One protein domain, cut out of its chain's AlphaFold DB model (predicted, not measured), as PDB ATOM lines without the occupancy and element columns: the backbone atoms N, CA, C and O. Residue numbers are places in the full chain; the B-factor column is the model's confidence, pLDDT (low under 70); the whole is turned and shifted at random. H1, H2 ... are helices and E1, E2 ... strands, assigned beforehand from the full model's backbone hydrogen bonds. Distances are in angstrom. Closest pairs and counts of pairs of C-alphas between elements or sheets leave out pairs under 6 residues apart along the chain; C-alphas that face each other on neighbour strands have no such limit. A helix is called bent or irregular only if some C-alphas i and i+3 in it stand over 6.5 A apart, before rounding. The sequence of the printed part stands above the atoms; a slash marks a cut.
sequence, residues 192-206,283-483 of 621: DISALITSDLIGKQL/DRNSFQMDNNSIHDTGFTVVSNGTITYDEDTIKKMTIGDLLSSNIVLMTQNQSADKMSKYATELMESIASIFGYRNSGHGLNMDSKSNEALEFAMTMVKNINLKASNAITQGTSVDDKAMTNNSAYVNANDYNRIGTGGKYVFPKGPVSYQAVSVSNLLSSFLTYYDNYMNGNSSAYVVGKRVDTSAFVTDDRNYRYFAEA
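Overview. This is residues 192 to 206 and 283 to 483 of the 621 residues of an uncharacterized protein of Candidatus Gastranaerophilales bacterium HUM_1 (UniProt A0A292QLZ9). The body is elongated and made of two parts: a twisted antiparallel sheet of four strands, in the order E1 E2 E4 E3, with H6 over one face and residues 336 to 343 of H4 over the other, and a helical part in which H7 packs steeply across H5 while H4 and H5 form a hairpin. H7 follows E4 with no residue between them and joins the two parts, and H3 packs on its residues 437 to 442, with H1 packed on H3 in turn. The tip of the E3 and E4 hairpin lies at one end of the long axis and the link from H4 to H5 at the other. The printed part has 216 residues, with seven named helices and five named strands in the order H1 E1 H2 H3 E2 H4 H5 H6 E3 E4 H7 E5; its class is mixed, helices and strands. It is compact, with a radius of gyration of the C-alphas of 17.2 A, and spans 58 by 35 by 27 A.

Arrangement. H1, residues 193 to 198, touches H3, residues 319 to 324, at a steep tilt of 45 degrees, opposite ways; the closest C-alphas are those of Ile 197 and Gly 320, 4.2 A apart. E1, residues 299 to 303, is an edge strand and antiparallel to E2, residues 327 to 332, with N 302 and O 328 at 2.8 A. H2, residues 311 to 315, only grazes the sheet with residues 313 to 314, and H3 only grazes it with residues 321 to 322. E2 is antiparallel to E4, residues 428 to 436, with N 331 and O 433 at 2.9 A. H4, residues 336 to 353, lies over E2 and E4 at a height over the sheet of 9.8 A and runs along the strands, at 26 degrees to E2 on the local plane. H4 and H5, residues 367 to 384, are a helical hairpin: they touch at a shallow tilt of 21 degrees, opposite ways, and the closest C-alphas, of Thr 344 and Lys 381, are 6.7 A apart. H6, residues 406 to 413, is on the opposite face from H4, which gives three layers, helices on both faces of a sheet; its height over the sheet is 4.1 A, only just above the sheet's level. E3, residues 418 to 424, is the other edge strand and forms a hairpin with E4, with N 420 and O 432 at 3.1 A. H7, residues 437 to 456, is the hub: it touches H3, H4 and H5, closest to H5 at the C-alphas of Ala 376 and Tyr 447, 4.7 A apart, at a steep tilt of 52 degrees. The helix packing is mostly crossed. E5, residues 479 to 482, pairs with no named strand. Every O i to N i+4 pair is within hydrogen-bond range in H1, H2, H3, H5 and H6; in H4 it is 13 of 14 and in H7 14 of 16.

Along the chain. H1 begins at C-alpha 193, (47.049, -29.976, 42.201). H4 is 25.8 A long and H5 25.1 A. E3 measures 19.3 A and E4 26.8 A, from C-alpha 428 at (21.331, 7.130, 48.220). H7 is 26.7 A long, has a kink of 61 degrees near residue 450, and is irregular, with C-alphas 452 and 455 9.5 A apart. E5 ends at C-alpha 482, (61.026, -25.946, 44.630).

Size, cuts and confidence. The two C-alphas farthest apart, of Asp 366 and Pro 426, are 57.9 A from each other. Residues 207 to 282 are not printed, and C-alphas 206 and 283 are 15.7 A apart across the cut. The long links are H4 to H5, H5 to H6 and H7 to E5. Mean pLDDT of the printed part is 88.9; it is under 70 at residue 291, residues 359 to 361, residue 366 and residues 482 to 483.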
ATOM      1  N   ASP A 192      51.168 -32.610  41.644       79.12
ATOM      2  CA  ASP A 192      49.805 -32.458  41.114       79.12
ATOM      3  C   ASP A 192      49.047 -31.378  41.913       79.12
ATOM      4  O   ASP A 192      49.558 -30.862  42.909       79.12
ATOM      5  N   ILE A 193      47.825 -31.018  41.504       85.25
ATOM      6  CA  ILE A 193      47.049 -29.976  42.201       85.25
ATOM      7  C   ILE A 193      46.783 -30.308  43.680       85.25
ATOM      8  O   ILE A 193      46.742 -29.407  44.514       85.25
ATOM      9  N   SER A 194      46.640 -31.590  44.035       81.75
ATOM     10  CA  SER A 194      46.400 -31.996  45.427       81.75
ATOM     11  C   SER A 194      47.671 -31.827  46.258       81.75
ATOM     12  O   SER A 194      47.614 -31.278  47.355       81.75
ATOM     13  N   ALA A 195      48.819 -32.226  45.704       75.31
ATOM     14  CA  ALA A 195      50.128 -32.037  46.315       75.31
ATOM     15  C   ALA A 195      50.473 -30.546  46.465       75.31
ATOM     16  O   ALA A 195      50.939 -30.130  47.525       75.31
ATOM     17  N   LEU A 196      50.158 -29.726  45.454       82.00
ATOM     18  CA  LEU A 196      50.347 -28.274  45.483       82.00
ATOM     19  C   LEU A 196      49.520 -27.609  46.594       82.00
ATOM     20  O   LEU A 196      50.027 -26.729  47.280       82.00
ATOM     21  N   ILE A 197      48.275 -28.049  46.814       86.12
ATOM     22  CA  ILE A 197      47.414 -27.561  47.906       86.12
ATOM     23  C   ILE A 197      47.995 -27.915  49.282       86.12
ATOM     24  O   ILE A 197      47.884 -27.130  50.223       86.12
ATOM     25  N   THR A 198      48.625 -29.083  49.421       85.06
ATOM     26  CA  THR A 198      49.187 -29.544  50.702       85.06
ATOM     27  C   THR A 198      50.638 -29.130  50.948       85.06
ATOM     28  O   THR A 198      51.148 -29.385  52.040       85.06
ATOM     29  N   SER A 199      51.278 -28.505  49.960       80.81
ATOM     30  CA  SER A 199      52.669 -28.056  49.998       80.81
ATOM     31  C   SER A 199      52.913 -27.059  51.140       80.81
ATOM     32  O   SER A 199      52.184 -26.079  51.280       80.81
ATOM     33  N   ASP A 200      53.945 -27.290  51.952       80.06
ATOM     34  CA  ASP A 200      54.452 -26.337  52.942       80.06
ATOM     35  C   ASP A 200      55.015 -25.065  52.285       80.06
ATOM     36  O   ASP A 200      54.891 -23.986  52.867       80.06
ATOM     37  N   LEU A 201      55.614 -25.162  51.092       78.44
ATOM     38  CA  LEU A 201      56.211 -24.016  50.388       78.44
ATOM     39  C   LEU A 201      55.182 -23.133  49.672       78.44
ATOM     40  O   LEU A 201      55.376 -21.921  49.606       78.44
ATOM     41  N   ILE A 202      54.089 -23.715  49.168       86.19
ATOM     42  CA  ILE A 202      53.075 -23.003  48.379       86.19
ATOM     43  C   ILE A 202      51.697 -23.095  49.037       86.19
ATOM     44  O   ILE A 202      51.172 -22.094  49.520       86.19
ATOM     45  N   GLY A 203      51.091 -24.282  49.058       86.12
ATOM     46  CA  GLY A 203      49.677 -24.460  49.392       86.12
ATOM     47  C   GLY A 203      49.286 -24.011  50.798       86.12
ATOM     48  O   GLY A 203      48.282 -23.328  50.967       86.12
ATOM     49  N   LYS A 204      50.097 -24.320  51.809       88.75
ATOM     50  CA  LYS A 204      49.855 -23.958  53.216       88.75
ATOM     51  C   LYS A 204      50.281 -22.535  53.568       88.75
ATOM     52  O   LYS A 204      50.072 -22.115  54.707       88.75
ATOM     53  N   GLN A 205      50.888 -21.798  52.636       89.12
ATOM     54  CA  GLN A 205      51.204 -20.394  52.875       89.12
ATOM     55  C   GLN A 205      49.910 -19.598  53.050       89.12
ATOM     56  O   GLN A 205      48.918 -19.828  52.354       89.12
ATOM     57  N   LEU A 206      49.920 -18.681  54.014       90.62
ATOM     58  CA  LEU A 206      48.768 -17.841  54.326       90.62
ATOM     59  C   LEU A 206      48.598 -16.745  53.274       90.62
ATOM     60  O   LEU A 206      49.572 -16.177  52.779       90.62
ATOM     61  N   ASP A 283      42.018  -6.800  60.755       88.81
ATOM     62  CA  ASP A 283      41.173  -6.274  61.818       88.81
ATOM     63  C   ASP A 283      39.693  -6.265  61.418       88.81
ATOM     64  O   ASP A 283      39.328  -6.153  60.241       88.81
ATOM     65  N   ARG A 284      38.831  -6.362  62.432       87.31
ATOM     66  CA  ARG A 284      37.379  -6.484  62.264       87.31
ATOM     67  C   ARG A 284      36.725  -5.307  61.553       87.31
ATOM     68  O   ARG A 284      35.779  -5.523  60.799       87.31
ATOM     69  N   ASN A 285      37.225  -4.090  61.767       86.19
ATOM     70  CA  ASN A 285      36.627  -2.891  61.186       86.19
ATOM     71  C   ASN A 285      36.935  -2.825  59.691       86.19
ATOM     72  O   ASN A 285      36.038  -2.603  58.877       86.19
ATOM     73  N   SER A 286      38.195  -3.055  59.317       89.12
ATOM     74  CA  SER A 286      38.615  -2.979  57.920       89.12
ATOM     75  C   SER A 286      38.047  -4.113  57.067       89.12
ATOM     76  O   SER A 286      37.829  -3.901  55.876       89.12
ATOM     77  N   PHE A 287      37.770  -5.281  57.657       90.31
ATOM     78  CA  PHE A 287      37.210  -6.459  56.975       90.31
ATOM     79  C   PHE A 287      35.724  -6.736  57.266       90.31
ATOM     80  O   PHE A 287      35.214  -7.797  56.910       90.31
ATOM     81  N   GLN A 288      35.017  -5.788  57.887       86.88
ATOM     82  CA  GLN A 288      33.558  -5.829  58.065       86.88
ATOM     83  C   GLN A 288      33.037  -7.108  58.747       86.88
ATOM     84  O   GLN A 288      32.040  -7.701  58.340       86.88
ATOM     85  N   MET A 289      33.723  -7.546  59.803       84.19
ATOM     86  CA  MET A 289      33.448  -8.822  60.481       84.19
ATOM     87  C   MET A 289      32.328  -8.743  61.533       84.19
ATOM     88  O   MET A 289      31.927  -9.755  62.104       84.19
ATOM     89  N   ASP A 290      31.808  -7.549  61.812       73.81
ATOM     90  CA  ASP A 290      30.892  -7.322  62.936       73.81
ATOM     91  C   ASP A 290      29.417  -7.580  62.594       73.81
ATOM     92  O   ASP A 290      28.549  -7.565  63.471       73.81
ATOM     93  N   ASN A 291      29.104  -7.825  61.320       68.62
ATOM     94  CA  ASN A 291      27.764  -8.177  60.877       68.62
ATOM     95  C   ASN A 291      27.822  -9.038  59.616       68.62
ATOM     96  O   ASN A 291      28.646  -8.820  58.739       68.62
ATOM     97  N   ASN A 292      26.881  -9.976  59.479       78.31
ATOM     98  CA  ASN A 292      26.691 -10.767  58.257       78.31
ATOM     99  C   ASN A 292      26.059  -9.906  57.137       78.31
ATOM    100  O   ASN A 292      24.946 -10.178  56.682       78.31
ATOM    101  N   SER A 293      26.696  -8.779  56.811       80.31
ATOM    102  CA  SER A 293      26.222  -7.754  55.886       80.31
ATOM    103  C   SER A 293      27.387  -6.908  55.376       80.31
ATOM    104  O   SER A 293      28.212  -6.485  56.175       80.31
ATOM    105  N   ILE A 294      27.389  -6.560  54.088       82.12
ATOM    106  CA  ILE A 294      28.334  -5.581  53.519       82.12
ATOM    107  C   ILE A 294      27.932  -4.149  53.935       82.12
ATOM    108  O   ILE A 294      26.745  -3.806  53.921       82.12
ATOM    109  N   HIS A 295      28.897  -3.299  54.295       77.81
ATOM    110  CA  HIS A 295      28.697  -1.901  54.695       77.81
ATOM    111  C   HIS A 295      29.835  -0.948  54.250       77.81
ATOM    112  O   HIS A 295      30.910  -1.376  53.865       77.81
ATOM    113  N   ASP A 296      29.568   0.363  54.241       73.75
ATOM    114  CA  ASP A 296      30.523   1.489  54.163       73.75
ATOM    115  C   ASP A 296      31.835   1.342  53.336       73.75
ATOM    116  O   ASP A 296      31.771   1.325  52.108       73.75
ATOM    117  N   THR A 297      33.020   1.420  53.971       71.38
ATOM    118  CA  THR A 297      34.336   1.710  53.349       71.38
ATOM    119  C   THR A 297      35.397   0.615  53.525       71.38
ATOM    120  O   THR A 297      36.544   0.835  53.137       71.38
ATOM    121  N   GLY A 298      35.042  -0.538  54.095       87.31
ATOM    122  CA  GLY A 298      35.958  -1.678  54.272       87.31
ATOM    123  C   GLY A 298      35.958  -2.699  53.121       87.31
ATOM    124  O   GLY A 298      35.426  -2.461  52.034       87.31
ATOM    125  N   PHE A 299      36.527  -3.865  53.414       92.62
ATOM    126  CA  PHE A 299      36.570  -5.053  52.570       92.62
ATOM    127  C   PHE A 299      35.634  -6.132  53.109       92.62
ATOM    128  O   PHE A 299      35.465  -6.264  54.314       92.62
ATOM    129  N   THR A 300      35.071  -6.949  52.228       93.31
ATOM    130  CA  THR A 300      34.323  -8.149  52.615       93.31
ATOM    131  C   THR A 300      34.898  -9.348  51.880       93.31
ATOM    132  O   THR A 300      35.040  -9.309  50.657       93.31
ATOM    133  N   VAL A 301      35.202 -10.421  52.611       94.06
ATOM    134  CA  VAL A 301      35.600 -11.707  52.024       94.06
ATOM    135  C   VAL A 301      34.391 -12.633  52.017       94.06
ATOM    136  O   VAL A 301      33.768 -12.881  53.050       94.06
ATOM    137  N   VAL A 302      34.046 -13.151  50.847       93.94
ATOM    138  CA  VAL A 302      32.936 -14.085  50.660       93.94
ATOM    139  C   VAL A 302      33.507 -15.441  50.283       93.94
ATOM    140  O   VAL A 302      34.199 -15.557  49.277       93.94
ATOM    141  N   SER A 303      33.183 -16.459  51.075       93.62
ATOM    142  CA  SER A 303      33.615 -17.840  50.871       93.62
ATOM    143  C   SER A 303      32.413 -18.690  50.476       93.62
ATOM    144  O   SER A 303      31.447 -18.794  51.233       93.62
ATOM    145  N   ASN A 304      32.441 -19.279  49.280       92.00
ATOM    146  CA  ASN A 304      31.381 -20.140  48.744       92.00
ATOM    147  C   ASN A 304      29.974 -19.505  48.859       92.00
ATOM    148  O   ASN A 304      29.001 -20.154  49.241       92.00
ATOM    149  N   GLY A 305      29.870 -18.203  48.568       89.25
ATOM    150  CA  GLY A 305      28.616 -17.437  48.623       89.25
ATOM    151  C   GLY A 305      28.169 -16.980  50.007       89.25
ATOM    152  O   GLY A 305      27.120 -16.345  50.115       89.25
ATOM    153  N   THR A 306      28.957 -17.246  51.047       90.69
ATOM    154  CA  THR A 306      28.684 -16.806  52.419       90.69
ATOM    155  C   THR A 306      29.692 -15.745  52.845       90.69
ATOM    156  O   THR A 306      30.892 -15.901  52.623       90.69
ATOM    157  N   ILE A 307      29.222 -14.654  53.454       90.56
ATOM    158  CA  ILE A 307      30.110 -13.623  54.007       90.56
ATOM    159  C   ILE A 307      30.919 -14.235  55.151       90.56
ATOM    160  O   ILE A 307      30.360 -14.839  56.067       90.56
ATOM    161  N   THR A 308      32.237 -14.066  55.099       89.75
ATOM    162  CA  THR A 308      33.156 -14.539  56.132       89.75
ATOM    163  C   THR A 308      33.307 -13.447  57.182       89.75
ATOM    164  O   THR A 308      33.927 -12.421  56.926       89.75
ATOM    165  N   TYR A 309      32.712 -13.660  58.354       85.50
ATOM    166  CA  TYR A 309      32.726 -12.720  59.484       85.50
ATOM    167  C   TYR A 309      33.624 -13.192  60.642       85.50
ATOM    168  O   TYR A 309      33.729 -12.526  61.668       85.50
ATOM    169  N   ASP A 310      34.255 -14.359  60.502       86.31
ATOM    170  CA  ASP A 310      35.194 -14.892  61.483       86.31
ATOM    171  C   ASP A 310      36.623 -14.427  61.168       86.31
ATOM    172  O   ASP A 310      37.155 -14.681  60.084       86.31
ATOM    173  N   GLU A 311      37.234 -13.735  62.131       88.06
ATOM    174  CA  GLU A 311      38.581 -13.169  62.005       88.06
ATOM    175  C   GLU A 311      39.634 -14.258  61.802       88.06
ATOM    176  O   GLU A 311      40.510 -14.130  60.946       88.06
ATOM    177  N   ASP A 312      39.498 -15.358  62.541       87.69
ATOM    178  CA  ASP A 312      40.398 -16.502  62.473       87.69
ATOM    179  C   ASP A 312      40.379 -17.153  61.086       87.69
ATOM    180  O   ASP A 312      41.434 -17.500  60.560       87.69
ATOM    181  N   THR A 313      39.202 -17.279  60.473       90.12
ATOM    182  CA  THR A 313      39.033 -17.846  59.129       90.12
ATOM    183  C   THR A 313      39.743 -17.003  58.073       90.12
ATOM    184  O   THR A 313      40.427 -17.558  57.218       90.12
ATOM    185  N   ILE A 314      39.639 -15.670  58.134       90.62
ATOM    186  CA  ILE A 314      40.335 -14.789  57.181       90.62
ATOM    187  C   ILE A 314      41.851 -14.831  57.424       90.62
ATOM    188  O   ILE A 314      42.613 -14.977  56.472       90.62
ATOM    189  N   LYS A 315      42.301 -14.778  58.687       90.12
ATOM    190  CA  LYS A 315      43.732 -14.824  59.045       90.12
ATOM    191  C   LYS A 315      44.416 -16.142  58.688       90.12
ATOM    192  O   LYS A 315      45.600 -16.143  58.364       90.12
ATOM    193  N   LYS A 316      43.697 -17.260  58.786       90.06
ATOM    194  CA  LYS A 316      44.231 -18.612  58.553       90.06
ATOM    195  C   LYS A 316      43.986 -19.123  57.135       90.06
ATOM    196  O   LYS A 316      44.354 -20.257  56.850       90.06
ATOM    197  N   MET A 317      43.381 -18.315  56.264       93.38
ATOM    198  CA  MET A 317      43.126 -18.702  54.882       93.38
ATOM    199  C   MET A 317      44.442 -18.918  54.134       93.38
ATOM    200  O   MET A 317      45.326 -18.060  54.147       93.38
ATOM    201  N   THR A 318      44.555 -20.059  53.471       95.12
ATOM    202  CA  THR A 318      45.755 -20.504  52.760       95.12
ATOM    203  C   THR A 318      45.611 -20.373  51.244       95.12
ATOM    204  O   THR A 318      44.506 -20.240  50.714       95.12
ATOM    205  N   ILE A 319      46.725 -20.464  50.513       95.62
ATOM    206  CA  ILE A 319      46.703 -20.614  49.049       95.62
ATOM    207  C   ILE A 319      45.917 -21.868  48.636       95.62
ATOM    208  O   ILE A 319      45.178 -21.843  47.653       95.62
ATOM    209  N   GLY A 320      46.013 -22.945  49.415       92.88
ATOM    210  CA  GLY A 320      45.236 -24.164  49.232       92.88
ATOM    211  C   GLY A 320      43.727 -23.926  49.319       92.88
ATOM    212  O   GLY A 320      42.971 -24.494  48.529       92.88
ATOM    213  N   ASP A 321      43.277 -23.033  50.205       95.12
ATOM    214  CA  ASP A 321      41.867 -22.633  50.290       95.12
ATOM    215  C   ASP A 321      41.431 -21.842  49.049       95.12
ATOM    216  O   ASP A 321      40.342 -22.080  48.526       95.12
ATOM    217  N   LEU A 322      42.291 -20.966  48.513       96.25
ATOM    218  CA  LEU A 322      42.015 -20.251  47.257       96.25
ATOM    219  C   LEU A 322      41.900 -21.200  46.053       96.25
ATOM    220  O   LEU A 322      41.099 -20.953  45.154       96.25
ATOM    221  N   LEU A 323      42.697 -22.273  46.033       94.88
ATOM    222  CA  LEU A 323      42.689 -23.289  44.972       94.88
ATOM    223  C   LEU A 323      41.523 -24.283  45.091       94.88
ATOM    224  O   LEU A 323      41.154 -24.908  44.101       94.88
ATOM    225  N   SER A 324      40.961 -24.459  46.289       92.62
ATOM    226  CA  SER A 324      39.933 -25.475  46.568       92.62
ATOM    227  C   SER A 324      38.528 -24.913  46.796       92.62
ATOM    228  O   SER A 324      37.554 -25.662  46.726       92.62
ATOM    229  N   SER A 325      38.406 -23.611  47.058       93.81
ATOM    230  CA  SER A 325      37.141 -22.930  47.353       93.81
ATOM    231  C   SER A 325      36.934 -21.697  46.478       93.81
ATOM    232  O   SER A 325      37.872 -21.155  45.899       93.81
ATOM    233  N   ASN A 326      35.691 -21.216  46.400       94.56
ATOM    234  CA  ASN A 326      35.355 -19.958  45.743       94.56
ATOM    235  C   ASN A 326      35.476 -18.800  46.743       94.56
ATOM    236  O   ASN A 326      34.636 -18.665  47.633       94.56
ATOM    237  N   ILE A 327      36.516 -17.980  46.592       97.12
ATOM    238  CA  ILE A 327      36.800 -16.835  47.456       97.12
ATOM    239  C   ILE A 327      36.689 -15.542  46.647       97.12
ATOM    240  O   ILE A 327      37.399 -15.341  45.658       97.12
ATOM    241  N   VAL A 328      35.812 -14.639  47.086       97.00
ATOM    242  CA  VAL A 328      35.540 -13.353  46.431       97.00
ATOM    243  C   VAL A 328      35.832 -12.203  47.388       97.00
ATOM    244  O   VAL A 328      35.309 -12.162  48.500       97.00
ATOM    245  N   LEU A 329      36.632 -11.241  46.931       96.44
ATOM    246  CA  LEU A 329      36.874  -9.977  47.621       96.44
ATOM    247  C   LEU A 329      35.878  -8.929  47.125       96.44
ATOM    248  O   LEU A 329      35.754  -8.719  45.918       96.44
ATOM    249  N   MET A 330      35.199  -8.245  48.044       94.56
ATOM    250  CA  MET A 330      34.207  -7.218  47.737       94.56
ATOM    251  C   MET A 330      34.478  -5.906  48.473       94.56
ATOM    252  O   MET A 330      35.065  -5.886  49.551       94.56
ATOM    253  N   THR A 331      34.019  -4.799  47.887       92.88
ATOM    254  CA  THR A 331      33.984  -3.471  48.523       92.88
ATOM    255  C   THR A 331      32.678  -2.763  48.176       92.88
ATOM    256  O   THR A 331      32.147  -2.950  47.075       92.88
ATOM    257  N   GLN A 332      32.183  -1.921  49.083       90.75
ATOM    258  CA  GLN A 332      31.032  -1.051  48.846       90.75
ATOM    259  C   GLN A 332      31.491   0.384  48.544       90.75
ATOM    260  O   GLN A 332      32.500   0.868  49.049       90.75
ATOM    261  N   ASN A 333      30.757   1.066  47.667       88.69
ATOM    262  CA  ASN A 333      30.929   2.465  47.274       88.69
ATOM    263  C   ASN A 333      32.345   2.838  46.792       88.69
ATOM    264  O   ASN A 333      32.731   4.007  46.820       88.69
ATOM    265  N   GLN A 334      33.112   1.858  46.302       89.50
ATOM    266  CA  GLN A 334      34.396   2.066  45.629       89.50
ATOM    267  C   GLN A 334      34.262   1.949  44.104       89.50
ATOM    268  O   GLN A 334      33.277   1.426  43.576       89.50
ATOM    269  N   SER A 335      35.276   2.435  43.383       92.00
ATOM    270  CA  SER A 335      35.367   2.308  41.927       92.00
ATOM    271  C   SER A 335      36.059   1.010  41.509       92.00
ATOM    272  O   SER A 335      36.854   0.439  42.261       92.00
ATOM    273  N   ALA A 336      35.805   0.579  40.272       94.75
ATOM    274  CA  ALA A 336      36.522  -0.538  39.660       94.75
ATOM    275  C   ALA A 336      38.042  -0.295  39.620       94.75
ATOM    276  O   ALA A 336      38.805  -1.237  39.793       94.75
ATOM    277  N   ASP A 337      38.498   0.957  39.473       96.00
ATOM    278  CA  ASP A 337      39.926   1.308  39.535       96.00
ATOM    279  C   ASP A 337      40.544   1.031  40.908       96.00
ATOM    280  O   ASP A 337      41.653   0.507  41.000       96.00
ATOM    281  N   LYS A 338      39.825   1.337  41.993       94.12
ATOM    282  CA  LYS A 338      40.308   1.019  43.341       94.12
ATOM    283  C   LYS A 338      40.338  -0.486  43.577       94.12
ATOM    284  O   LYS A 338      41.347  -0.990  44.055       94.12
ATOM    285  N   MET A 339      39.283  -1.204  43.181       95.38
ATOM    286  CA  MET A 339      39.258  -2.671  43.255       95.38
ATOM    287  C   MET A 339      40.403  -3.295  42.448       95.38
ATOM    288  O   MET A 339      41.074  -4.193  42.937       95.38
ATOM    289  N   SER A 340      40.672  -2.780  41.246       96.81
ATOM    290  CA  SER A 340      41.804  -3.189  40.409       96.81
ATOM    291  C   SER A 340      43.131  -3.060  41.152       96.81
ATOM    292  O   SER A 340      43.908  -4.013  41.182       96.81
ATOM    293  N   LYS A 341      43.368  -1.915  41.803       95.00
ATOM    294  CA  LYS A 341      44.575  -1.677  42.598       95.00
ATOM    295  C   LYS A 341      44.691  -2.669  43.760       95.00
ATOM    296  O   LYS A 341      45.698  -3.362  43.853       95.00
ATOM    297  N   TYR A 342      43.648  -2.783  44.580       94.38
ATOM    298  CA  TYR A 342      43.616  -3.682  45.738       94.38
ATOM    299  C   TYR A 342      43.846  -5.147  45.349       94.38
ATOM    300  O   TYR A 342      44.697  -5.827  45.915       94.38
ATOM    301  N   ALA A 343      43.131  -5.623  44.331       96.12
ATOM    302  CA  ALA A 343      43.265  -6.984  43.833       96.12
ATOM    303  C   ALA A 343      44.635  -7.242  43.194       96.12
ATOM    304  O   ALA A 343      45.143  -8.357  43.270       96.12
ATOM    305  N   THR A 344      45.243  -6.224  42.578       96.19
ATOM    306  CA  THR A 344      46.595  -6.333  42.023       96.19
ATOM    307  C   THR A 344      47.619  -6.512  43.132       96.19
ATOM    308  O   THR A 344      48.423  -7.429  43.045       96.19
ATOM    309  N   GLU A 345      47.571  -5.685  44.178       92.50
ATOM    310  CA  GLU A 345      48.493  -5.775  45.320       92.50
ATOM    311  C   GLU A 345      48.372  -7.134  46.030       92.50
ATOM    312  O   GLU A 345      49.382  -7.784  46.301       92.50
ATOM    313  N   LEU A 346      47.141  -7.615  46.241       94.94
ATOM    314  CA  LEU A 346      46.900  -8.949  46.795       94.94
ATOM    315  C   LEU A 346      47.441 -10.059  45.879       94.94
ATOM    316  O   LEU A 346      48.113 -10.974  46.353       94.94
ATOM    317  N   MET A 347      47.189  -9.978  44.569       96.50
ATOM    318  CA  MET A 347      47.683 -10.978  43.619       96.50
ATOM    319  C   MET A 347      49.202 -10.948  43.447       96.50
ATOM    320  O   MET A 347      49.776 -12.003  43.217       96.50
ATOM    321  N   GLU A 348      49.877  -9.802  43.574       94.00
ATOM    322  CA  GLU A 348      51.347  -9.756  43.597       94.00
ATOM    323  C   GLU A 348      51.907 -10.479  44.827       94.00
ATOM    324  O   GLU A 348      52.879 -11.224  44.701       94.00
ATOM    325  N   SER A 349      51.270 -10.309  45.994       91.88
ATOM    326  CA  SER A 349      51.628 -11.056  47.206       91.88
ATOM    327  C   SER A 349      51.444 -12.563  47.001       91.88
ATOM    328  O   SER A 349      52.380 -13.332  47.220       91.88
ATOM    329  N   ILE A 350      50.289 -12.984  46.472       94.88
ATOM    330  CA  ILE A 350      50.017 -14.394  46.154       94.88
ATOM    331  C   ILE A 350      51.035 -14.926  45.138       94.88
ATOM    332  O   ILE A 350      51.637 -15.973  45.354       94.88
ATOM    333  N   ALA A 351      51.282 -14.201  44.047       95.38
ATOM    334  CA  ALA A 351      52.219 -14.616  43.009       95.38
ATOM    335  C   ALA A 351      53.653 -14.747  43.547       95.38
ATOM    336  O   ALA A 351      54.402 -15.602  43.074       95.38
ATOM    337  N   SER A 352      54.043 -13.946  44.545       89.75
ATOM    338  CA  SER A 352      55.370 -14.039  45.169       89.75
ATOM    339  C   SER A 352      55.616 -15.390  45.853       89.75
ATOM    340  O   SER A 352      56.737 -15.890  45.793       89.75
ATOM    341  N   ILE A 353      54.566 -16.025  46.398       89.94
ATOM    342  CA  ILE A 353      54.617 -17.389  46.958       89.94
ATOM    343  C   ILE A 353      54.919 -18.415  45.855       89.94
ATOM    344  O   ILE A 353      55.674 -19.358  46.053       89.94
ATOM    345  N   PHE A 354      54.396 -18.196  44.648       90.19
ATOM    346  CA  PHE A 354      54.707 -19.016  43.474       90.19
ATOM    347  C   PHE A 354      56.055 -18.659  42.819       90.19
ATOM    348  O   PHE A 354      56.375 -19.205  41.767       90.19
ATOM    349  N   GLY A 355      56.855 -17.765  43.411       83.25
ATOM    350  CA  GLY A 355      58.174 -17.381  42.900       83.25
ATOM    351  C   GLY A 355      58.191 -16.131  42.018       83.25
ATOM    352  O   GLY A 355      59.213 -15.828  41.401       83.25
ATOM    353  N   TYR A 356      57.098 -15.370  41.922       87.44
ATOM    354  CA  TYR A 356      57.088 -14.111  41.168       87.44
ATOM    355  C   TYR A 356      58.182 -13.164  41.682       87.44
ATOM    356  O   TYR A 356      58.164 -12.759  42.844       87.44
ATOM    357  N   ARG A 357      59.138 -12.820  40.806       77.00
ATOM    358  CA  ARG A 357      60.329 -11.998  41.111       77.00
ATOM    359  C   ARG A 357      61.264 -12.568  42.183       77.00
ATOM    360  O   ARG A 357      62.081 -11.828  42.729       77.00
ATOM    361  N   ASN A 358      61.176 -13.864  42.462       70.31
ATOM    362  CA  ASN A 358      62.043 -14.550  43.411       70.31
ATOM    363  C   ASN A 358      62.574 -15.849  42.789       70.31
ATOM    364  O   ASN A 358      61.879 -16.860  42.767       70.31
ATOM    365  N   SER A 359      63.783 -15.795  42.225       67.12
ATOM    366  CA  SER A 359      64.399 -16.944  41.551       67.12
ATOM    367  C   SER A 359      64.805 -18.022  42.555       67.12
ATOM    368  O   SER A 359      65.314 -17.712  43.630       67.12
ATOM    369  N   GLY A 360      64.594 -19.285  42.187       58.91
ATOM    370  CA  GLY A 360      64.831 -20.446  43.042       58.91
ATOM    371  C   GLY A 360      63.712 -20.722  44.044       58.91
ATOM    372  O   GLY A 360      63.897 -21.584  44.893       58.91
ATOM    373  N   HIS A 361      62.578 -20.018  43.956       68.94
ATOM    374  CA  HIS A 361      61.453 -20.168  44.877       68.94
ATOM    375  C   HIS A 361      60.166 -20.563  44.153       68.94
ATOM    376  O   HIS A 361      59.906 -20.091  43.043       68.94
ATOM    377  N   GLY A 362      59.326 -21.380  44.790       79.31
ATOM    378  CA  GLY A 362      58.018 -21.755  44.249       79.31
ATOM    379  C   GLY A 362      58.145 -22.385  42.860       79.31
ATOM    380  O   GLY A 362      58.857 -23.363  42.699       79.31
ATOM    381  N   LEU A 363      57.496 -21.822  41.838       81.50
ATOM    382  CA  LEU A 363      57.584 -22.293  40.447       81.50
ATOM    383  C   LEU A 363      58.760 -21.680  39.660       81.50
ATOM    384  O   LEU A 363      59.003 -22.074  38.522       81.50
ATOM    385  N   ASN A 364      59.486 -20.706  40.220       77.56
ATOM    386  CA  ASN A 364      60.540 -19.948  39.535       77.56
ATOM    387  C   ASN A 364      61.898 -20.660  39.597       77.56
ATOM    388  O   ASN A 364      62.795 -20.260  40.340       77.56
ATOM    389  N   MET A 365      62.042 -21.745  38.843       70.00
ATOM    390  CA  MET A 365      63.229 -22.610  38.884       70.00
ATOM    391  C   MET A 365      64.338 -22.175  37.921       70.00
ATOM    392  O   MET A 365      65.502 -22.523  38.106       70.00
ATOM    393  N   ASP A 366      63.995 -21.415  36.887       62.62
ATOM    394  CA  ASP A 366      64.904 -21.013  35.820       62.62
ATOM    395  C   ASP A 366      64.459 -19.701  35.153       62.62
ATOM    396  O   ASP A 366      63.442 -19.094  35.495       62.62
ATOM    397  N   SER A 367      65.220 -19.242  34.158       73.31
ATOM    398  CA  SER A 367      64.864 -18.022  33.428       73.31
ATOM    399  C   SER A 367      63.524 -18.134  32.693       73.31
ATOM    400  O   SER A 367      62.806 -17.140  32.599       73.31
ATOM    401  N   LYS A 368      63.158 -19.326  32.202       73.56
ATOM    402  CA  LYS A 368      61.925 -19.543  31.433       73.56
ATOM    403  C   LYS A 368      60.686 -19.444  32.327       73.56
ATOM    404  O   LYS A 368      59.730 -18.765  31.970       73.56
ATOM    405  N   SER A 369      60.708 -20.094  33.482       77.75
ATOM    406  CA  SER A 369      59.656 -20.026  34.500       77.75
ATOM    407  C   SER A 369      59.552 -18.627  35.115       77.75
ATOM    408  O   SER A 369      58.439 -18.145  35.326       77.75
ATOM    409  N   ASN A 370      60.667 -17.909  35.293       77.88
ATOM    410  CA  ASN A 370      60.638 -16.494  35.675       77.88
ATOM    411  C   ASN A 370      59.878 -15.630  34.651       77.88
ATOM    412  O   ASN A 370      59.006 -14.840  35.017       77.88
ATOM    413  N   GLU A 371      60.183 -15.790  33.359       81.69
ATOM    414  CA  GLU A 371      59.467 -15.097  32.282       81.69
ATOM    415  C   GLU A 371      57.983 -15.493  32.231       81.69
ATOM    416  O   GLU A 371      57.124 -14.633  32.033       81.69
ATOM    417  N   ALA A 372      57.669 -16.769  32.471       87.25
ATOM    418  CA  ALA A 372      56.300 -17.271  32.522       87.25
ATOM    419  C   ALA A 372      55.481 -16.628  33.649       87.25
ATOM    420  O   ALA A 372      54.328 -16.251  33.436       87.25
ATOM    421  N   LEU A 373      56.072 -16.458  34.837       92.69
ATOM    422  CA  LEU A 373      55.427 -15.802  35.978       92.69
ATOM    423  C   LEU A 373      55.204 -14.303  35.716       92.69
ATOM    424  O   LEU A 373      54.141 -13.769  36.046       92.69
ATOM    425  N   GLU A 374      56.161 -13.623  35.076       94.44
ATOM    426  CA  GLU A 374      55.996 -12.226  34.642       94.44
ATOM    427  C   GLU A 374      54.909 -12.068  33.578       94.44
ATOM    428  O   GLU A 374      54.070 -11.160  33.666       94.44
ATOM    429  N   PHE A 375      54.854 -12.984  32.612       95.62
ATOM    430  CA  PHE A 375      53.775 -13.036  31.634       95.62
ATOM    431  C   PHE A 375      52.418 -13.257  32.312       95.62
ATOM    432  O   PHE A 375      51.480 -12.490  32.075       95.62
ATOM    433  N   ALA A 376      52.321 -14.247  33.200       97.88
ATOM    434  CA  ALA A 376      51.095 -14.579  33.909       97.88
ATOM    435  C   ALA A 376      50.547 -13.385  34.699       97.88
ATOM    436  O   ALA A 376      49.376 -13.027  34.551       97.88
ATOM    437  N   MET A 377      51.403 -12.702  35.464       97.75
ATOM    438  CA  MET A 377      50.979 -11.536  36.236       97.75
ATOM    439  C   MET A 377      50.579 -10.358  35.337       97.75
ATOM    440  O   MET A 377      49.610  -9.644  35.615       97.75
ATOM    441  N   THR A 378      51.283 -10.165  34.219       97.75
ATOM    442  CA  THR A 378      50.944  -9.137  33.224       97.75
ATOM    443  C   THR A 378      49.567  -9.382  32.609       97.75
ATOM    444  O   THR A 378      48.777  -8.444  32.466       97.75
ATOM    445  N   MET A 379      49.248 -10.634  32.278       97.19
ATOM    446  CA  MET A 379      47.948 -11.019  31.729       97.19
ATOM    447  C   MET A 379      46.828 -10.812  32.750       97.19
ATOM    448  O   MET A 379      45.826 -10.171  32.420       97.19
ATOM    449  N   VAL A 380      47.036 -11.224  34.006       97.88
ATOM    450  CA  VAL A 380      46.083 -10.982  35.103       97.88
ATOM    451  C   VAL A 380      45.765  -9.492  35.251       97.88
ATOM    452  O   VAL A 380      44.594  -9.102  35.267       97.88
ATOM    453  N   LYS A 381      46.788  -8.631  35.274       97.25
ATOM    454  CA  LYS A 381      46.615  -7.171  35.368       97.25
ATOM    455  C   LYS A 381      45.854  -6.592  34.174       97.25
ATOM    456  O   LYS A 381      44.916  -5.814  34.345       97.25
ATOM    457  N   ASN A 382      46.246  -6.966  32.957       96.19
ATOM    458  CA  ASN A 382      45.754  -6.329  31.733       96.19
ATOM    459  C   ASN A 382      44.400  -6.861  31.251       96.19
ATOM    460  O   ASN A 382      43.691  -6.157  30.521       96.19
ATOM    461  N   ILE A 383      44.030  -8.081  31.640       95.19
ATOM    462  CA  ILE A 383      42.805  -8.742  31.190       95.19
ATOM    463  C   ILE A 383      41.790  -8.816  32.324       95.19
ATOM    464  O   ILE A 383      40.699  -8.251  32.177       95.19
ATOM    465  N   ASN A 384      42.143  -9.481  33.427       96.88
ATOM    466  CA  ASN A 384      41.218  -9.779  34.520       96.88
ATOM    467  C   ASN A 384      40.972  -8.555  35.412       96.88
ATOM    468  O   ASN A 384      39.827  -8.234  35.731       96.88
ATOM    469  N   LEU A 385      42.037  -7.834  35.772       97.44
ATOM    470  CA  LEU A 385      41.975  -6.729  36.732       97.44
ATOM    471  C   LEU A 385      41.854  -5.347  36.095       97.44
ATOM    472  O   LEU A 385      41.684  -4.365  36.811       97.44
ATOM    473  N   LYS A 386      41.905  -5.220  34.769       96.56
ATOM    474  CA  LYS A 386      41.784  -3.914  34.115       96.56
ATOM    475  C   LYS A 386      40.391  -3.321  34.355       96.56
ATOM    476  O   LYS A 386      39.400  -3.861  33.873       96.56
ATOM    477  N   ALA A 387      40.312  -2.170  35.023       95.06
ATOM    478  CA  ALA A 387      39.039  -1.541  35.398       95.06
ATOM    479  C   ALA A 387      38.102  -1.276  34.203       95.06
ATOM    480  O   ALA A 387      36.898  -1.495  34.300       95.06
ATOM    481  N   SER A 388      38.644  -0.911  33.033       95.31
ATOM    482  CA  SER A 388      37.851  -0.716  31.806       95.31
ATOM    483  C   SER A 388      37.186  -1.994  31.282       95.31
ATOM    484  O   SER A 388      36.305  -1.925  30.431       95.31
ATOM    485  N   ASN A 389      37.645  -3.163  31.731       95.88
ATOM    486  CA  ASN A 389      37.101  -4.459  31.347       95.88
ATOM    487  C   ASN A 389      35.998  -4.943  32.301       95.88
ATOM    488  O   ASN A 389      35.432  -6.009  32.027       95.88
ATOM    489  N   ALA A 390      35.709  -4.200  33.381       96.00
ATOM    490  CA  ALA A 390      34.751  -4.574  34.414       96.00
ATOM    491  C   ALA A 390      33.362  -4.902  33.843       96.00
ATOM    492  O   ALA A 390      32.911  -4.338  32.842       96.00
ATOM    493  N   ILE A 391      32.681  -5.849  34.484       96.81
ATOM    494  CA  ILE A 391      31.390  -6.373  34.049       96.81
ATOM    495  C   ILE A 391      30.284  -5.768  34.898       96.81
ATOM    496  O   ILE A 391      30.256  -5.938  36.110       96.81
ATOM    497  N   THR A 392      29.348  -5.083  34.243       93.81
ATOM    498  CA  THR A 392      28.162  -4.500  34.880       93.81
ATOM    499  C   THR A 392      26.906  -5.154  34.309       93.81
ATOM    500  O   THR A 392      26.273  -4.622  33.399       93.81
ATOM    501  N   GLN A 393      26.572  -6.352  34.794       91.31
ATOM    502  CA  GLN A 393      25.300  -7.016  34.492       91.31
ATOM    503  C   GLN A 393      24.431  -7.093  35.747       91.31
ATOM    504  O   GLN A 393      24.896  -7.494  36.811       91.31
ATOM    505  N   GLY A 394      23.161  -6.710  35.613       88.62
ATOM    506  CA  GLY A 394      22.224  -6.634  36.733       88.62
ATOM    507  C   GLY A 394      22.418  -5.401  37.626       88.62
ATOM    508  O   GLY A 394      23.400  -4.668  37.534       88.62
ATOM    509  N   THR A 395      21.426  -5.150  38.481       87.62
ATOM    510  CA  THR A 395      21.388  -3.996  39.402       87.62
ATOM    511  C   THR A 395      21.023  -4.408  40.830       87.62
ATOM    512  O   THR A 395      20.576  -3.577  41.621       87.62
ATOM    513  N   SER A 396      21.084  -5.701  41.147       89.44
ATOM    514  CA  SER A 396      20.725  -6.196  42.474       89.44
ATOM    515  C   SER A 396      21.905  -6.006  43.426       89.44
ATOM    516  O   SER A 396      23.054  -6.229  43.051       89.44
ATOM    517  N   VAL A 397      21.625  -5.533  44.637       85.50
ATOM    518  CA  VAL A 397      22.628  -5.026  45.588       85.50
ATOM    519  C   VAL A 397      22.367  -5.555  47.000       85.50
ATOM    520  O   VAL A 397      22.340  -4.799  47.964       85.50
ATOM    521  N   ASP A 398      22.075  -6.850  47.116       87.31
ATOM    522  CA  ASP A 398      21.822  -7.465  48.419       87.31
ATOM    523  C   ASP A 398      23.115  -7.537  49.246       87.31
ATOM    524  O   ASP A 398      24.153  -8.000  48.769       87.31
ATOM    525  N   ASP A 399      23.042  -7.060  50.486       84.69
ATOM    526  CA  ASP A 399      24.172  -7.023  51.413       84.69
ATOM    527  C   ASP A 399      24.349  -8.319  52.202       84.69
ATOM    528  O   ASP A 399      25.378  -8.476  52.844       84.69
ATOM    529  N   LYS A 400      23.367  -9.229  52.180       84.94
ATOM    530  CA  LYS A 400      23.316 -10.445  53.012       84.94
ATOM    531  C   LYS A 400      23.239 -11.731  52.192       84.94
ATOM    532  O   LYS A 400      23.725 -12.766  52.633       84.94
ATOM    533  N   ALA A 401      22.614 -11.681  51.016       86.94
ATOM    534  CA  ALA A 401      22.465 -12.815  50.109       86.94
ATOM    535  C   ALA A 401      23.294 -12.595  48.837       86.94
ATOM    536  O   ALA A 401      22.850 -11.944  47.892       86.94
ATOM    537  N   MET A 402      24.498 -13.167  48.794       89.31
ATOM    538  CA  MET A 402      25.469 -12.923  47.716       89.31
ATOM    539  C   MET A 402      24.978 -13.360  46.334       89.31
ATOM    540  O   MET A 402      25.278 -12.708  45.338       89.31
ATOM    541  N   THR A 403      24.119 -14.376  46.260       87.38
ATOM    542  CA  THR A 403      23.443 -14.787  45.016       87.38
ATOM    543  C   THR A 403      22.555 -13.692  44.413       87.38
ATOM    544  O   THR A 403      22.319 -13.690  43.208       87.38
ATOM    545  N   ASN A 404      22.108 -12.733  45.226       89.75
ATOM    546  CA  ASN A 404      21.339 -11.564  44.811       89.75
ATOM    547  C   ASN A 404      22.199 -10.291  44.750       89.75
ATOM    548  O   ASN A 404      21.656  -9.192  44.620       89.75
ATOM    549  N   ASN A 405      23.524 -10.395  44.841       93.44
ATOM    550  CA  ASN A 405      24.429  -9.273  44.646       93.44
ATOM    551  C   ASN A 405      25.066  -9.361  43.254       93.44
ATOM    552  O   ASN A 405      25.863 -10.251  42.964       93.44
ATOM    553  N   SER A 406      24.716  -8.425  42.371       94.81
ATOM    554  CA  SER A 406      25.170  -8.437  40.981       94.81
ATOM    555  C   SER A 406      26.691  -8.334  40.850       94.81
ATOM    556  O   SER A 406      27.245  -8.948  39.946       94.81
ATOM    557  N   ALA A 407      27.385  -7.618  41.743       95.81
ATOM    558  CA  ALA A 407      28.846  -7.564  41.696       95.81
ATOM    559  C   ALA A 407      29.461  -8.938  41.994       95.81
ATOM    560  O   ALA A 407      30.306  -9.392  41.227       95.81
ATOM    561  N   TYR A 408      28.987  -9.619  43.045       96.19
ATOM    562  CA  TYR A 408      29.424 -10.974  43.402       96.19
ATOM    563  C   TYR A 408      29.187 -11.972  42.260       96.19
ATOM    564  O   TYR A 408      30.112 -12.664  41.844       96.19
ATOM    565  N   VAL A 409      27.969 -12.004  41.708       96.25
ATOM    566  CA  VAL A 409      27.625 -12.900  40.589       96.25
ATOM    567  C   VAL A 409      28.514 -12.617  39.377       96.25
ATOM    568  O   VAL A 409      29.083 -13.539  38.802       96.25
ATOM    569  N   ASN A 410      28.720 -11.341  39.035       96.88
ATOM    570  CA  ASN A 410      29.594 -10.964  37.926       96.88
ATOM    571  C   ASN A 410      31.052 -11.386  38.161       96.88
ATOM    572  O   ASN A 410      31.700 -11.832  37.221       96.88
ATOM    573  N   ALA A 411      31.570 -11.267  39.383       96.75
ATOM    574  CA  ALA A 411      32.933 -11.681  39.716       96.75
ATOM    575  C   ALA A 411      33.133 -13.207  39.683       96.75
ATOM    576  O   ALA A 411      34.250 -13.671  39.461       96.75
ATOM    577  N   ASN A 412      32.066 -13.976  39.903       95.62
ATOM    578  CA  ASN A 412      32.098 -15.433  39.832       95.62
ATOM    579  C   ASN A 412      31.922 -15.968  38.419       95.62
ATOM    580  O   ASN A 412      32.650 -16.871  38.025       95.62
ATOM    581  N   ASP A 413      30.993 -15.407  37.650       96.50
ATOM    582  CA  ASP A 413      30.698 -15.886  36.298       96.50
ATOM    583  C   ASP A 413      31.731 -15.403  35.273       96.50
ATOM    584  O   ASP A 413      31.909 -16.011  34.210       96.50
ATOM    585  N   TYR A 414      32.402 -14.287  35.567       97.06
ATOM    586  CA  TYR A 414      33.388 -13.662  34.698       97.06
ATOM    587  C   TYR A 414      34.744 -13.596  35.387       97.06
ATOM    588  O   TYR A 414      34.849 -13.220  36.548       97.06
ATOM    589  N   ASN A 415      35.812 -13.847  34.631       96.19
ATOM    590  CA  ASN A 415      37.186 -13.728  35.121       96.19
ATOM    591  C   ASN A 415      37.624 -12.254  35.179       96.19
ATOM    592  O   ASN A 415      38.668 -11.891  34.640       96.19
ATOM    593  N   ARG A 416      36.779 -11.366  35.717       97.06
ATOM    594  CA  ARG A 416      36.946  -9.908  35.704       97.06
ATOM    595  C   ARG A 416      36.341  -9.262  36.945       97.06
ATOM    596  O   ARG A 416      35.556  -9.882  37.653       97.06
ATOM    597  N   ILE A 417      36.648  -7.983  37.154       98.06
ATOM    598  CA  ILE A 417      35.977  -7.170  38.175       98.06
ATOM    599  C   ILE A 417      34.472  -7.123  37.881       98.06
ATOM    600  O   ILE A 417      34.052  -6.684  36.808       98.06
ATOM    601  N   GLY A 418      33.672  -7.575  38.840       97.00
ATOM    602  CA  GLY A 418      32.223  -7.474  38.828       97.00
ATOM    603  C   GLY A 418      31.769  -6.172  39.473       97.00
ATOM    604  O   GLY A 418      32.178  -5.843  40.583       97.00
ATOM    605  N   THR A 419      30.896  -5.444  38.789       95.38
ATOM    606  CA  THR A 419      30.293  -4.203  39.273       95.38
ATOM    607  C   THR A 419      28.783  -4.376  39.368       95.38
ATOM    608  O   THR A 419      28.147  -4.948  38.481       95.38
ATOM    609  N   GLY A 420      28.196  -3.855  40.441       92.31
ATOM    610  CA  GLY A 420      26.751  -3.794  40.638       92.31
ATOM    611  C   GLY A 420      26.383  -2.517  41.377       92.31
ATOM    612  O   GLY A 420      27.152  -2.040  42.205       92.31
ATOM    613  N   GLY A 421      25.230  -1.928  41.082       88.69
ATOM    614  CA  GLY A 421      24.823  -0.709  41.770       88.69
ATOM    615  C   GLY A 421      23.372  -0.337  41.533       88.69
ATOM    616  O   GLY A 421      22.791  -0.659  40.495       88.69
ATOM    617  N   LYS A 422      22.786   0.343  42.517       88.81
ATOM    618  CA  LYS A 422      21.420   0.863  42.461       88.81
ATOM    619  C   LYS A 422      21.241   2.007  43.456       88.81
ATOM    620  O   LYS A 422      21.918   2.088  44.474       88.81
ATOM    621  N   TYR A 423      20.276   2.878  43.182       85.25
ATOM    622  CA  TYR A 423      19.789   3.842  44.162       85.25
ATOM    623  C   TYR A 423      18.868   3.171  45.195       85.25
ATOM    624  O   TYR A 423      17.856   2.565  44.829       85.25
ATOM    625  N   VAL A 424      19.194   3.304  46.483       82.19
ATOM    626  CA  VAL A 424      18.424   2.754  47.608       82.19
ATOM    627  C   VAL A 424      17.886   3.912  48.447       82.19
ATOM    628  O   VAL A 424      18.647   4.627  49.083       82.19
ATOM    629  N   PHE A 425      16.571   4.124  48.476       79.69
ATOM    630  CA  PHE A 425      15.975   5.186  49.298       79.69
ATOM    631  C   PHE A 425      15.844   4.743  50.772       79.69
ATOM    632  O   PHE A 425      15.399   3.619  51.002       79.69
ATOM    633  N   PRO A 426      16.183   5.583  51.776       81.75
ATOM    634  CA  PRO A 426      16.748   6.939  51.691       81.75
ATOM    635  C   PRO A 426      18.294   6.987  51.671       81.75
ATOM    636  O   PRO A 426      18.858   8.073  51.713       81.75
ATOM    637  N   LYS A 427      18.981   5.835  51.623       76.25
ATOM    638  CA  LYS A 427      20.451   5.700  51.715       76.25
ATOM    639  C   LYS A 427      21.248   6.364  50.574       76.25
ATOM    640  O   LYS A 427      22.408   6.696  50.784       76.25
ATOM    641  N   GLY A 428      20.657   6.565  49.396       84.25
ATOM    642  CA  GLY A 428      21.331   7.130  48.220       84.25
ATOM    643  C   GLY A 428      21.877   6.065  47.251       84.25
ATOM    644  O   GLY A 428      21.423   4.918  47.286       84.25
ATOM    645  N   PRO A 429      22.792   6.426  46.329       86.56
ATOM    646  CA  PRO A 429      23.414   5.469  45.417       86.56
ATOM    647  C   PRO A 429      24.328   4.512  46.185       86.56
ATOM    648  O   PRO A 429      25.191   4.952  46.938       86.56
ATOM    649  N   VAL A 430      24.147   3.212  45.962       88.06
ATOM    650  CA  VAL A 430      25.010   2.165  46.511       88.06
ATOM    651  C   VAL A 430      25.607   1.369  45.358       88.06
ATOM    652  O   VAL A 430      24.882   0.957  44.447       88.06
ATOM    653  N   SER A 431      26.922   1.163  45.379       89.81
ATOM    654  CA  SER A 431      27.638   0.362  44.381       89.81
ATOM    655  C   SER A 431      28.572  -0.644  45.035       89.81
ATOM    656  O   SER A 431      29.101  -0.383  46.106       89.81
ATOM    657  N   TYR A 432      28.837  -1.753  44.362       93.31
ATOM    658  CA  TYR A 432      29.724  -2.812  44.818       93.31
ATOM    659  C   TYR A 432      30.705  -3.129  43.715       93.31
ATOM    660  O   TYR A 432      30.342  -3.150  42.533       93.31
ATOM    661  N   GLN A 433      31.931  -3.404  44.130       95.19
ATOM    662  CA  GLN A 433      32.949  -4.007  43.286       95.19
ATOM    663  C   GLN A 433      33.315  -5.347  43.893       95.19
ATOM    664  O   GLN A 433      33.407  -5.453  45.117       95.19
ATOM    665  N   ALA A 434      33.536  -6.342  43.048       97.00
ATOM    666  CA  ALA A 434      33.910  -7.679  43.468       97.00
ATOM    667  C   ALA A 434      34.941  -8.286  42.516       97.00
ATOM    668  O   ALA A 434      34.938  -7.989  41.319       97.00
ATOM    669  N   VAL A 435      35.792  -9.164  43.032       97.88
ATOM    670  CA  VAL A 435      36.686  -9.991  42.222       97.88
ATOM    671  C   VAL A 435      36.847 -11.367  42.861       97.88
ATOM    672  O   VAL A 435      37.040 -11.467  44.072       97.88
ATOM    673  N   SER A 436      36.750 -12.430  42.061       97.94
ATOM    674  CA  SER A 436      37.022 -13.791  42.528       97.94
ATOM    675  C   SER A 436      38.530 -14.017  42.573       97.94
ATOM    676  O   SER A 436      39.175 -14.123  41.531       97.94
ATOM    677  N   VAL A 437      39.095 -14.064  43.779       98.00
ATOM    678  CA  VAL A 437      40.529 -14.299  44.001       98.00
ATOM    679  C   VAL A 437      40.904 -15.711  43.546       98.00
ATOM    680  O   VAL A 437      41.949 -15.891  42.925       98.00
ATOM    681  N   SER A 438      40.010 -16.684  43.738       97.25
ATOM    682  CA  SER A 438      40.177 -18.048  43.224       97.25
ATOM    683  C   SER A 438      40.277 -18.072  41.697       97.25
ATOM    684  O   SER A 438      41.224 -18.631  41.148       97.25
ATOM    685  N   ASN A 439      39.376 -17.376  40.989       97.19
ATOM    686  CA  ASN A 439      39.428 -17.308  39.523       97.19
ATOM    687  C   ASN A 439      40.688 -16.578  39.032       97.19
ATOM    688  O   ASN A 439      41.231 -16.935  37.985       97.19
ATOM    689  N   LEU A 440      41.162 -15.556  39.759       97.88
ATOM    690  CA  LEU A 440      42.426 -14.883  39.440       97.88
ATOM    691  C   LEU A 440      43.613 -15.834  39.578       97.88
ATOM    692  O   LEU A 440      44.470 -15.836  38.698       97.88
ATOM    693  N   LEU A 441      43.658 -16.644  40.638       98.06
ATOM    694  CA  LEU A 441      44.724 -17.620  40.853       98.06
ATOM    695  C   LEU A 441      44.702 -18.728  39.789       98.06
ATOM    696  O   LEU A 441      45.735 -19.009  39.180       98.06
ATOM    697  N   SER A 442      43.530 -19.283  39.472       97.50
ATOM    698  CA  SER A 442      43.377 -20.242  38.369       97.50
ATOM    699  C   SER A 442      43.766 -19.636  37.019       97.50
ATOM    700  O   SER A 442      44.443 -20.283  36.216       97.50
ATOM    701  N   SER A 443      43.406 -18.372  36.771       98.19
ATOM    702  CA  SER A 443      43.826 -17.644  35.566       98.19
ATOM    703  C   SER A 443      45.342 -17.443  35.530       98.19
ATOM    704  O   SER A 443      45.958 -17.675  34.495       98.19
ATOM    705  N   PHE A 444      45.956 -17.056  36.651       98.44
ATOM    706  CA  PHE A 444      47.400 -16.864  36.786       98.44
ATOM    707  C   PHE A 444      48.172 -18.144  36.449       98.44
ATOM    708  O   PHE A 444      49.035 -18.122  35.573       98.44
ATOM    709  N   LEU A 445      47.815 -19.270  37.072       97.06
ATOM    710  CA  LEU A 445      48.459 -20.560  36.805       97.06
ATOM    711  C   LEU A 445      48.236 -21.025  35.359       97.06
ATOM    712  O   LEU A 445      49.136 -21.585  34.739       97.06
ATOM    713  N   THR A 446      47.070 -20.730  34.781       97.31
ATOM    714  CA  THR A 446      46.786 -21.056  33.376       97.31
ATOM    715  C   THR A 446      47.625 -20.210  32.418       97.31
ATOM    716  O   THR A 446      48.153 -20.732  31.441       97.31
ATOM    717  N   TYR A 447      47.814 -18.916  32.693       97.25
ATOM    718  CA  TYR A 447      48.696 -18.077  31.881       97.25
ATOM    719  C   TYR A 447      50.170 -18.461  32.019       97.25
ATOM    720  O   TYR A 447      50.904 -18.375  31.034       97.25
ATOM    721  N   TYR A 448      50.592 -18.906  33.206       94.62
ATOM    722  CA  TYR A 448      51.915 -19.490  33.408       94.62
ATOM    723  C   TYR A 448      52.107 -20.700  32.485       94.62
ATOM    724  O   TYR A 448      53.067 -20.740  31.715       94.62
ATOM    725  N   ASP A 449      51.143 -21.626  32.463       91.06
ATOM    726  CA  ASP A 449      51.171 -22.766  31.546       91.06
ATOM    727  C   ASP A 449      51.179 -22.346  30.068       91.06
ATOM    728  O   ASP A 449      51.994 -22.835  29.283       91.06
ATOM    729  N   ASN A 450      50.317 -21.399  29.683       88.75
ATOM    730  CA  ASN A 450      50.246 -20.899  28.311       88.75
ATOM    731  C   ASN A 450      51.596 -20.348  27.831       88.75
ATOM    732  O   ASN A 450      51.936 -20.511  26.661       88.75
ATOM    733  N   TYR A 451      52.384 -19.725  28.711       89.81
ATOM    734  CA  TYR A 451      53.746 -19.310  28.372       89.81
ATOM    735  C   TYR A 451      54.700 -20.503  28.282       89.81
ATOM    736  O   TYR A 451      55.473 -20.619  27.330       89.81
ATOM    737  N   MET A 452      54.644 -21.408  29.263       77.69
ATOM    738  CA  MET A 452      55.548 -22.556  29.340       77.69
ATOM    739  C   MET A 452      55.407 -23.497  28.140       77.69
ATOM    740  O   MET A 452      56.425 -23.980  27.625       77.69
ATOM    741  N   ASN A 453      54.176 -23.706  27.676       76.62
ATOM    742  CA  ASN A 453      53.825 -24.653  26.621       76.62
ATOM    743  C   ASN A 453      53.447 -23.991  25.287       76.62
ATOM    744  O   ASN A 453      53.374 -24.673  24.263       76.62
ATOM    745  N   GLY A 454      53.246 -22.670  25.252       80.94
ATOM    746  CA  GLY A 454      52.906 -21.935  24.033       80.94
ATOM    747  C   GLY A 454      51.690 -22.533  23.321       80.94
ATOM    748  O   GLY A 454      50.669 -22.833  23.937       80.94
ATOM    749  N   ASN A 455      51.820 -22.772  22.012       75.88
ATOM    750  CA  ASN A 455      50.761 -23.351  21.173       75.88
ATOM    751  C   ASN A 455      50.382 -24.797  21.541       75.88
ATOM    752  O   ASN A 455      49.395 -25.310  21.019       75.88
ATOM    753  N   SER A 456      51.173 -25.464  22.383       79.75
ATOM    754  CA  SER A 456      50.898 -26.819  22.867       79.75
ATOM    755  C   SER A 456      50.091 -26.837  24.167       79.75
ATOM    756  O   SER A 456      49.723 -27.918  24.620       79.75
ATOM    757  N   SER A 457      49.799 -25.677  24.767       80.38
ATOM    758  CA  SER A 457      48.919 -25.601  25.934       80.38
ATOM    759  C   SER A 457      47.481 -25.966  25.554       80.38
ATOM    760  O   SER A 457      46.929 -25.448  24.583       80.38
ATOM    761  N   ALA A 458      46.866 -26.858  26.334       87.50
ATOM    762  CA  ALA A 458      45.467 -27.257  26.168       87.50
ATOM    763  C   ALA A 458      44.487 -26.341  26.926       87.50
ATOM    764  O   ALA A 458      43.270 -26.504  26.808       87.50
ATOM    765  N   TYR A 459      45.005 -25.394  27.710       93.50
ATOM    766  CA  TYR A 459      44.232 -24.591  28.652       93.50
ATOM    767  C   TYR A 459      44.029 -23.171  28.133       93.50
ATOM    768  O   TYR A 459      44.863 -22.614  27.419       93.50
ATOM    769  N   VAL A 460      42.910 -22.554  28.507       94.69
ATOM    770  CA  VAL A 460      42.555 -21.210  28.047       94.69
ATOM    771  C   VAL A 460      41.797 -20.449  29.122       94.69
ATOM    772  O   VAL A 460      40.852 -20.958  29.723       94.69
ATOM    773  N   VAL A 461      42.170 -19.187  29.326       96.69
ATOM    774  CA  VAL A 461      41.409 -18.264  30.173       96.69
ATOM    775  C   VAL A 461      40.419 -17.491  29.307       96.69
ATOM    776  O   VAL A 461      40.786 -16.572  28.567       96.69
ATOM    777  N   GLY A 462      39.145 -17.862  29.403       94.75
ATOM    778  CA  GLY A 462      38.043 -17.174  28.748       94.75
ATOM    779  C   GLY A 462      37.614 -15.908  29.493       94.75
ATOM    780  O   GLY A 462      38.010 -15.639  30.627       94.75
ATOM    781  N   LYS A 463      36.738 -15.111  28.866       95.12
ATOM    782  CA  LYS A 463      36.103 -13.965  29.545       95.12
ATOM    783  C   LYS A 463      35.201 -14.436  30.693       95.12
ATOM    784  O   LYS A 463      35.098 -13.747  31.708       95.12
ATOM    785  N   ARG A 464      34.524 -15.565  30.490       96.25
ATOM    786  CA  ARG A 464      33.654 -16.229  31.460       96.25
ATOM    787  C   ARG A 464      34.295 -17.512  31.960       96.25
ATOM    788  O   ARG A 464      35.059 -18.135  31.217       96.25
ATOM    789  N   VAL A 465      33.924 -17.925  33.167       94.94
ATOM    790  CA  VAL A 465      34.359 -19.204  33.742       94.94
ATOM    791  C   VAL A 465      33.908 -20.379  32.869       94.94
ATOM    792  O   VAL A 465      34.724 -21.233  32.556       94.94
ATOM    793  N   ASP A 466      32.674 -20.365  32.352       95.44
ATOM    794  CA  ASP A 466      32.139 -21.418  31.462       95.44
ATOM    795  C   ASP A 466      32.874 -21.546  30.110       95.44
ATOM    796  O   ASP A 466      32.815 -22.588  29.462       95.44
ATOM    797  N   THR A 467      33.578 -20.494  29.687       96.12
ATOM    798  CA  THR A 467      34.430 -20.475  28.484       96.12
ATOM    799  C   THR A 467      35.912 -20.694  28.784       96.12
ATOM    800  O   THR A 467      36.741 -20.531  27.889       96.12
ATOM    801  N   SER A 468      36.260 -20.979  30.036       96.44
ATOM    802  CA  SER A 468      37.637 -21.221  30.462       96.44
ATOM    803  C   SER A 468      37.886 -22.716  30.612       96.44
ATOM    804  O   SER A 468      37.005 -23.463  31.025       96.44
ATOM    805  N   ALA A 469      39.103 -23.137  30.291       95.88
ATOM    806  CA  ALA A 469      39.643 -24.429  30.674       95.88
ATOM    807  C   ALA A 469      40.861 -24.131  31.543       95.88
ATOM    808  O   ALA A 469      41.922 -23.816  31.003       95.88
ATOM    809  N   PHE A 470      40.690 -24.118  32.866       95.88
ATOM    810  CA  PHE A 470      41.781 -23.783  33.774       95.88
ATOM    811  C   PHE A 470      42.699 -24.977  33.994       95.88
ATOM    812  O   PHE A 470      42.246 -26.109  34.141       95.88
ATOM    813  N   VAL A 471      43.998 -24.704  34.110       92.19
ATOM    814  CA  VAL A 471      44.988 -25.733  34.456       92.19
ATOM    815  C   VAL A 471      44.734 -26.339  35.844       92.19
ATOM    816  O   VAL A 471      45.037 -27.501  36.088       92.19
ATOM    817  N   THR A 472      44.114 -25.579  36.751       92.75
ATOM    818  CA  THR A 472      43.753 -26.039  38.101       92.75
ATOM    819  C   THR A 472      42.658 -27.106  38.106       92.75
ATOM    820  O   THR A 472      42.545 -27.840  39.084       92.75
ATOM    821  N   ASP A 473      41.876 -27.212  37.028       90.81
ATOM    822  CA  ASP A 473      40.806 -28.205  36.905       90.81
ATOM    823  C   ASP A 473      41.339 -29.564  36.412       90.81
ATOM    824  O   ASP A 473      40.664 -30.590  36.542       90.81
ATOM    825  N   ASP A 474      42.564 -29.598  35.873       85.12
ATOM    826  CA  ASP A 474      43.206 -30.819  35.400       85.12
ATOM    827  C   ASP A 474      44.016 -31.499  36.507       85.12
ATOM    828  O   ASP A 474      45.109 -31.085  36.893       85.12
ATOM    829  N   ARG A 475      43.479 -32.619  36.989       80.88
ATOM    830  CA  ARG A 475      44.101 -33.432  38.042       80.88
ATOM    831  C   ARG A 475      45.390 -34.127  37.596       80.88
ATOM    832  O   ARG A 475      46.140 -34.570  38.458       80.88
ATOM    833  N   ASN A 476      45.625 -34.259  36.290       75.19
ATOM    834  CA  ASN A 476      46.812 -34.908  35.734       75.19
ATOM    835  C   ASN A 476      47.936 -33.913  35.427       75.19
ATOM    836  O   ASN A 476      49.050 -34.338  35.111       75.19
ATOM    837  N   TYR A 477      47.667 -32.608  35.509       77.62
ATOM    838  CA  TYR A 477      48.689 -31.593  35.313       77.62
ATOM    839  C   TYR A 477      49.750 -31.660  36.418       77.62
ATOM    840  O   TYR A 477      49.435 -31.876  37.592       77.62
ATOM    841  N   ARG A 478      51.019 -31.464  36.043       77.75
ATOM    842  CA  ARG A 478      52.156 -31.476  36.970       77.75
ATOM    843  C   ARG A 478      52.823 -30.106  37.004       77.75
ATOM    844  O   ARG A 478      53.360 -29.644  36.001       77.75
ATOM    845  N   TYR A 479      52.803 -29.487  38.177       77.75
ATOM    846  CA  TYR A 479      53.557 -28.287  38.505       77.75
ATOM    847  C   TYR A 479      54.963 -28.694  38.932       77.75
ATOM    848  O   TYR A 479      55.121 -29.577  39.766       77.75
ATOM    849  N   PHE A 480      55.975 -28.043  38.376       74.44
ATOM    850  CA  PHE A 480      57.364 -28.230  38.782       74.44
ATOM    851  C   PHE A 480      57.756 -27.062  39.686       74.44
ATOM    852  O   PHE A 480      57.775 -25.919  39.227       74.44
ATOM    853  N   ALA A 481      57.989 -27.351  40.966       70.44
ATOM    854  CA  ALA A 481      58.235 -26.358  42.010       70.44
ATOM    855  C   ALA A 481      59.491 -26.689  42.827       70.44
ATOM    856  O   ALA A 481      59.979 -27.811  42.755       70.44
ATOM    857  N   GLU A 482      59.981 -25.737  43.620       69.31
ATOM    858  CA  GLU A 482      61.026 -25.946  44.630       69.31
ATOM    859  C   GLU A 482      60.708 -27.187  45.481       69.31
ATOM    860  O   GLU A 482      59.582 -27.337  45.960       69.31
ATOM    861  N   ALA A 483      61.691 -28.075  45.655       64.44
ATOM    862  CA  ALA A 483      61.510 -29.299  46.432       64.44
ATOM    863  C   ALA A 483      61.284 -29.013  47.930       64.44
ATOM    864  O   ALA A 483      61.966 -28.172  48.526       64.44
TER     865      ALA A 483